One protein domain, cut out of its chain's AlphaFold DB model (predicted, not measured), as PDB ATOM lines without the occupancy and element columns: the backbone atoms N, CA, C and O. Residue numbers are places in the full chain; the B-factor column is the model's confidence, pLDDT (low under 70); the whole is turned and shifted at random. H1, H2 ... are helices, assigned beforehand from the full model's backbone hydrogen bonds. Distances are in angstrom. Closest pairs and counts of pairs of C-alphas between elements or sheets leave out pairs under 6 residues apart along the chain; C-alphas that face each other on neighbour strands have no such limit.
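What this domain is: This is residues 51 to 103 of the 105 residues of the protein "Plasmid mobilization relaxosome protein MobC" of Firmicutes bacterium AF36-3BH (UniProt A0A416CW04). Two long helices, H1 and H2, run side by side in opposite directions, like the two arms of a narrow U, with a small gap between them. Residues 76 to 80 make the turn at one end of the U. The printed part has 53 residues with two named helices, H1 then H2, and no named strand; its class is all helix. It is loose, with a radius of gyration of the C-alphas of 13.2 A, and its outline is a rod spanning 40 by 18 by 7 A.

Where its parts are: H1, the longest helix, holds residues 51 to 75 and is 36.2 A long from C-alpha 51 at (-17.215, 19.444, 20.765) to C-alpha 75 at (-1.162, 3.047, -7.173). H2 holds residues 81 to 101, is 30.6 A long, and ends with C-alpha 101 at (-5.501, 21.408, 23.591).

How they stand to each other: H1 and H2 are near each other, with 16 pairs of C-alphas within 10 A, the closest 8.1 A apart. The N-to-C direction is (0.49, -0.37, -0.79) for H1 and (-0.43, 0.24, 0.87) for H2. In H1 and H2 every O i to N i+4 pair is within hydrogen-bond range.

The domain as a whole: The C-alphas farthest apart, those of Trp 77 and Arg 103, are 41.0 A apart. The printed part has no cut, and the link from H1 to H2 is tight. The mean pLDDT of the printed part is 72.9; residues 72 to 83, 86 and 99 to 103 are under 70.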
ATOM      1  N   GLU A  51     -18.442  18.907  21.363       70.38
ATOM      2  CA  GLU A  51     -17.215  19.444  20.765       70.38
ATOM      3  C   GLU A  51     -16.087  18.412  20.625       70.38
ATOM      4  O   GLU A  51     -15.478  18.327  19.564       70.38
ATOM      5  N   LEU A  52     -15.838  17.570  21.633       77.75
ATOM      6  CA  LEU A  52     -14.858  16.482  21.538       77.75
ATOM      7  C   LEU A  52     -15.279  15.443  20.498       77.75
ATOM      8  O   LEU A  52     -14.439  14.952  19.746       77.75
ATOM      9  N   LEU A  53     -16.576  15.127  20.415       79.31
ATOM     10  CA  LEU A  53     -17.098  14.226  19.384       79.31
ATOM     11  C   LEU A  53     -16.933  14.818  17.979       79.31
ATOM     12  O   LEU A  53     -16.550  14.093  17.058       79.31
ATOM     13  N   ARG A  54     -17.140  16.130  17.816       80.75
ATOM     14  CA  ARG A  54     -16.869  16.845  16.559       80.75
ATOM     15  C   ARG A  54     -15.388  16.816  16.199       80.75
ATOM     16  O   ARG A  54     -15.069  16.465  15.070       80.75
ATOM     17  N   ILE A  55     -14.493  17.080  17.152       81.94
ATOM     18  CA  ILE A  55     -13.041  17.008  16.923       81.94
ATOM     19  C   ILE A  55     -12.632  15.596  16.483       81.94
ATOM     20  O   ILE A  55     -11.908  15.445  15.502       81.94
ATOM     21  N   TYR A  56     -13.130  14.544  17.146       83.69
ATOM     22  CA  TYR A  56     -12.838  13.165  16.736       83.69
ATOM     23  C   TYR A  56     -13.372  12.832  15.340       83.69
ATOM     24  O   TYR A  56     -12.726  12.099  14.589       83.69
ATOM     25  N   LYS A  57     -14.543  13.362  14.983       82.38
ATOM     26  CA  LYS A  57     -15.132  13.159  13.660       82.38
ATOM     27  C   LYS A  57     -14.310  13.842  12.567       82.38
ATOM     28  O   LYS A  57     -14.007  13.197  11.564       82.38
ATOM     29  N   GLU A  58     -13.891  15.086  12.789       83.12
ATOM     30  CA  GLU A  58     -13.022  15.818  11.861       83.12
ATOM     31  C   GLU A  58     -11.658  15.132  11.705       83.12
ATOM     32  O   GLU A  58     -11.195  14.919  10.586       83.12
ATOM     33  N   LEU A  59     -11.049  14.668  12.803       84.56
ATOM     34  CA  LEU A  59      -9.797  13.906  12.744       84.56
ATOM     35  C   LEU A  59      -9.936  12.608  11.937       84.56
ATOM     36  O   LEU A  59      -9.048  12.282  11.148       84.56
ATOM     37  N   ASN A  60     -11.048  11.885  12.085       83.44
ATOM     38  CA  ASN A  60     -11.316  10.683  11.291       83.44
ATOM     39  C   ASN A  60     -11.466  10.994   9.796       83.44
ATOM     40  O   ASN A  60     -10.937  10.255   8.966       83.44
ATOM     41  N   HIS A  61     -12.149  12.084   9.442       80.06
ATOM     42  CA  HIS A  61     -12.263  12.525   8.050       80.06
ATOM     43  C   HIS A  61     -10.891  12.878   7.457       80.06
ATOM     44  O   HIS A  61     -10.567  12.442   6.351       80.06
ATOM     45  N   ILE A  62     -10.051  13.591   8.213       81.62
ATOM     46  CA  ILE A  62      -8.674  13.909   7.808       81.62
ATOM     47  C   ILE A  62      -7.854  12.625   7.601       81.62
ATOM     48  O   ILE A  62      -7.198  12.477   6.570       81.62
ATOM     49  N   GLY A  63      -7.928  11.668   8.531       83.94
ATOM     50  CA  GLY A  63      -7.247  10.375   8.400       83.94
ATOM     51  C   GLY A  63      -7.702   9.579   7.170       83.94
ATOM     52  O   GLY A  63      -6.873   9.004   6.465       83.94
ATOM     53  N   GLY A  64      -9.001   9.607   6.861       83.38
ATOM     54  CA  GLY A  64      -9.558   9.001   5.649       83.38
ATOM     55  C   GLY A  64      -8.992   9.613   4.365       83.38
ATOM     56  O   GLY A  64      -8.567   8.877   3.473       83.38
ATOM     57  N   ASN A  65      -8.910  10.943   4.297       79.75
ATOM     58  CA  ASN A  65      -8.334  11.651   3.150       79.75
ATOM     59  C   ASN A  65      -6.848  11.310   2.960       79.75
ATOM     60  O   ASN A  65      -6.398  11.095   1.837       79.75
ATOM     61  N   ILE A  66      -6.089  11.199   4.053       75.94
ATOM     62  CA  ILE A  66      -4.667  10.831   4.003       75.94
ATOM     63  C   ILE A  66      -4.487   9.397   3.509       75.94
ATOM     64  O   ILE A  66      -3.642   9.151   2.649       75.94
ATOM     65  N   ASN A  67      -5.311   8.460   3.980       79.38
ATOM     66  CA  ASN A  67      -5.279   7.085   3.485       79.38
ATOM     67  C   ASN A  67      -5.584   7.012   1.984       79.38
ATOM     68  O   ASN A  67      -4.945   6.240   1.274       79.38
ATOM     69  N   GLN A  68      -6.512   7.827   1.481       74.69
ATOM     70  CA  GLN A  68      -6.795   7.899   0.046       74.69
ATOM     71  C   GLN A  68      -5.609   8.463  -0.742       74.69
ATOM     72  O   GLN A  68      -5.237   7.878  -1.755       74.69
ATOM     73  N   ILE A  69      -4.966   9.532  -0.256       71.62
ATOM     74  CA  ILE A  69      -3.752  10.089  -0.876       71.62
ATOM     75  C   ILE A  69      -2.640   9.038  -0.909       71.62
ATOM     76  O   ILE A  69      -2.018   8.849  -1.949       71.62
ATOM     77  N   ALA A  70      -2.419   8.314   0.190       72.75
ATOM     78  CA  ALA A  70      -1.428   7.244   0.252       72.75
ATOM     79  C   ALA A  70      -1.759   6.099  -0.718       72.75
ATOM     80  O   ALA A  70      -0.872   5.592  -1.400       72.75
ATOM     81  N   HIS A  71      -3.030   5.707  -0.827       73.12
ATOM     82  CA  HIS A  71      -3.458   4.690  -1.786       73.12
ATOM     83  C   HIS A  71      -3.258   5.129  -3.240       73.12
ATOM     84  O   HIS A  71      -2.727   4.346  -4.024       73.12
ATOM     85  N   ILE A  72      -3.624   6.366  -3.588       63.94
ATOM     86  CA  ILE A  72      -3.422   6.926  -4.932       63.94
ATOM     87  C   ILE A  72      -1.923   6.992  -5.247       63.94
ATOM     88  O   ILE A  72      -1.489   6.458  -6.267       63.94
ATOM     89  N   ALA A  73      -1.121   7.514  -4.316       64.00
ATOM     90  CA  ALA A  73       0.335   7.576  -4.408       64.00
ATOM     91  C   ALA A  73       0.982   6.202  -4.645       64.00
ATOM     92  O   ALA A  73       1.866   6.062  -5.489       64.00
ATOM     93  N   ASN A  74       0.519   5.184  -3.917       67.06
ATOM     94  CA  ASN A  74       1.001   3.812  -4.055       67.06
ATOM     95  C   ASN A  74       0.528   3.155  -5.363       67.06
ATOM     96  O   ASN A  74       1.194   2.251  -5.861       67.06
ATOM     97  N   SER A  75      -0.609   3.586  -5.922       68.56
ATOM     98  CA  SER A  75      -1.162   3.047  -7.173       68.56
ATOM     99  C   SER A  75      -0.567   3.677  -8.438       68.56
ATOM    100  O   SER A  75      -0.453   2.994  -9.454       68.56
ATOM    101  N   GLU A  76      -0.134   4.941  -8.377       61.44
ATOM    102  CA  GLU A  76       0.453   5.675  -9.511       61.44
ATOM    103  C   GLU A  76       1.967   5.432  -9.687       61.44
ATOM    104  O   GLU A  76       2.583   6.009 -10.580       61.44
ATOM    105  N   TRP A  77       2.581   4.565  -8.869       58.19
ATOM    106  CA  TRP A  77       4.003   4.162  -8.910       58.19
ATOM    107  C   TRP A  77       5.048   5.293  -8.855       58.19
ATOM    108  O   TRP A  77       6.244   5.008  -8.869       58.19
ATOM    109  N   HIS A  78       4.641   6.556  -8.720       62.88
ATOM    110  CA  HIS A  78       5.534   7.667  -8.422       62.88
ATOM    111  C   HIS A  78       4.809   8.800  -7.692       62.88
ATOM    112  O   HIS A  78       4.095   9.603  -8.286       62.88
ATOM    113  N   ILE A  79       5.105   8.935  -6.401       62.91
ATOM    114  CA  ILE A  79       4.983  10.199  -5.679       62.91
ATOM    115  C   ILE A  79       6.389  10.571  -5.193       62.91
ATOM    116  O   ILE A  79       7.164   9.693  -4.808       62.91
ATOM    117  N   SER A  80       6.773  11.849  -5.256       68.19
ATOM    118  CA  SER A  80       8.095  12.240  -4.758       68.19
ATOM    119  C   SER A  80       8.133  12.122  -3.232       68.19
ATOM    120  O   SER A  80       7.173  12.480  -2.546       68.19
ATOM    121  N   ASN A  81       9.257  11.650  -2.687       68.56
ATOM    122  CA  ASN A  81       9.457  11.562  -1.235       68.56
ATOM    123  C   ASN A  81       9.213  12.909  -0.536       68.56
ATOM    124  O   ASN A  81       8.737  12.933   0.594       68.56
ATOM    125  N   ASP A  82       9.457  14.026  -1.222       67.88
ATOM    126  CA  ASP A  82       9.202  15.369  -0.698       67.88
ATOM    127  C   ASP A  82       7.720  15.609  -0.388       67.88
ATOM    128  O   ASP A  82       7.395  16.141   0.672       67.88
ATOM    129  N   LYS A  83       6.809  15.143  -1.253       66.50
ATOM    130  CA  LYS A  83       5.354  15.255  -1.048       66.50
ATOM    131  C   LYS A  83       4.877  14.394   0.125       66.50
ATOM    132  O   LYS A  83       4.012  14.821   0.887       66.50
ATOM    133  N   ILE A  84       5.458  13.203   0.298       72.12
ATOM    134  CA  ILE A  84       5.172  12.331   1.451       72.12
ATOM    135  C   ILE A  84       5.660  12.989   2.743       72.12
ATOM    136  O   ILE A  84       4.928  13.036   3.731       72.12
ATOM    137  N   ASN A  85       6.880  13.524   2.730       72.69
ATOM    138  CA  ASN A  85       7.480  14.179   3.888       72.69
ATOM    139  C   ASN A  85       6.693  15.429   4.304       72.69
ATOM    140  O   ASN A  85       6.514  15.676   5.495       72.69
ATOM    141  N   GLU A  86       6.177  16.188   3.337       68.81
ATOM    142  CA  GLU A  86       5.315  17.344   3.590       68.81
ATOM    143  C   GLU A  86       3.983  16.929   4.237       68.81
ATOM    144  O   GLU A  86       3.593  17.494   5.261       68.81
ATOM    145  N   ALA A  87       3.331  15.881   3.723       71.81
ATOM    146  CA  ALA A  87       2.101  15.346   4.310       71.81
ATOM    147  C   ALA A  87       2.316  14.811   5.739       71.81
ATOM    148  O   ALA A  87       1.524  15.093   6.642       71.81
ATOM    149  N   ALA A  88       3.418  14.091   5.971       76.62
ATOM    150  CA  ALA A  88       3.785  13.592   7.295       76.62
ATOM    151  C   ALA A  88       4.057  14.734   8.291       76.62
ATOM    152  O   ALA A  88       3.688  14.639   9.465       76.62
ATOM    153  N   LYS A  89       4.657  15.836   7.826       76.44
ATOM    154  CA  LYS A  89       4.917  17.022   8.649       76.44
ATOM    155  C   LYS A  89       3.621  17.724   9.059       76.44
ATOM    156  O   LYS A  89       3.421  17.950  10.248       76.44
ATOM    157  N   LEU A  90       2.710  17.958   8.111       76.06
ATOM    158  CA  LEU A  90       1.391  18.539   8.396       76.06
ATOM    159  C   LEU A  90       0.592  17.686   9.393       76.06
ATOM    160  O   LEU A  90      -0.081  18.215  10.276       76.06
ATOM    161  N   MET A  91       0.703  16.358   9.303       74.12
ATOM    162  CA  MET A  91       0.060  15.441  10.246       74.12
ATOM    163  C   MET A  91       0.643  15.549  11.661       74.12
ATOM    164  O   MET A  91      -0.107  15.536  12.639       74.12
ATOM    165  N   ASN A  92       1.963  15.690  11.781       79.19
ATOM    166  CA  ASN A  92       2.610  15.903  13.072       79.19
ATOM    167  C   ASN A  92       2.191  17.249  13.691       79.19
ATOM    168  O   ASN A  92       1.913  17.310  14.887       79.19
ATOM    169  N   ASP A  93       2.056  18.295  12.875       74.44
ATOM    170  CA  ASP A  93       1.608  19.616  13.331       74.44
ATOM    171  C   ASP A  93       0.156  19.576  13.850       74.44
ATOM    172  O   ASP A  93      -0.135  20.093  14.934       74.44
ATOM    173  N   ILE A  94      -0.748  18.877  13.146       77.88
ATOM    174  CA  ILE A  94      -2.128  18.638  13.612       77.88
ATOM    175  C   ILE A  94      -2.123  17.870  14.938       77.88
ATOM    176  O   ILE A  94      -2.828  18.241  15.879       77.88
ATOM    177  N   TRP A  95      -1.316  16.813  15.043       77.31
ATOM    178  CA  TRP A  95      -1.226  16.003  16.256       77.31
ATOM    179  C   TRP A  95      -0.727  16.803  17.466       77.31
ATOM    180  O   TRP A  95      -1.286  16.677  18.559       77.31
ATOM    181  N   GLN A  96       0.284  17.657  17.286       75.12
ATOM    182  CA  GLN A  96       0.773  18.538  18.350       75.12
ATOM    183  C   GLN A  96      -0.303  19.525  18.808       75.12
ATOM    184  O   GLN A  96      -0.480  19.699  20.012       75.12
ATOM    185  N   CYS A  97      -1.065  20.098  17.873       71.38
ATOM    186  CA  CYS A  97      -2.165  21.017  18.172       71.38
ATOM    187  C   CYS A  97      -3.286  20.345  18.990       71.38
ATOM    188  O   CYS A  97      -3.739  20.873  20.006       71.38
ATOM    189  N   VAL A  98      -3.689  19.130  18.606       71.56
ATOM    190  CA  VAL A  98      -4.678  18.344  19.366       71.56
ATOM    191  C   VAL A  98      -4.149  18.001  20.761       71.56
ATOM    192  O   VAL A  98      -4.877  18.079  21.752       71.56
ATOM    193  N   ARG A  99      -2.866  17.637  20.860       69.75
ATOM    194  CA  ARG A  99      -2.236  17.260  22.127       69.75
ATOM    195  C   ARG A  99      -2.055  18.441  23.081       69.75
ATOM    196  O   ARG A  99      -2.143  18.227  24.290       69.75
ATOM    197  N   SER A 100      -1.784  19.647  22.581       66.56
ATOM    198  CA  SER A 100      -1.708  20.848  23.423       66.56
ATOM    199  C   SER A 100      -3.080  21.211  23.978       66.56
ATOM    200  O   SER A 100      -3.202  21.425  25.178       66.56
ATOM    201  N   TYR A 101      -4.128  21.136  23.153       59.25
ATOM    202  CA  TYR A 101      -5.501  21.408  23.591       59.25
ATOM    203  C   TYR A 101      -5.970  20.487  24.729       59.25
ATOM    204  O   TYR A 101      -6.677  20.925  25.627       59.25
ATOM    205  N   GLY A 102      -5.555  19.216  24.722       57.03
ATOM    206  CA  GLY A 102      -5.888  18.256  25.781       57.03
ATOM    207  C   GLY A 102      -5.063  18.374  27.071       57.03
ATOM    208  O   GLY A 102      -5.272  17.562  27.969       57.03
ATOM    209  N   ARG A 103      -4.098  19.302  27.160       50.62
ATOM    210  CA  ARG A 103      -3.294  19.548  28.376       50.62
ATOM    211  C   ARG A 103      -3.642  20.845  29.110       50.62
ATOM    212  O   ARG A 103      -3.223  20.984  30.255       50.62
TER     213      ARG A 103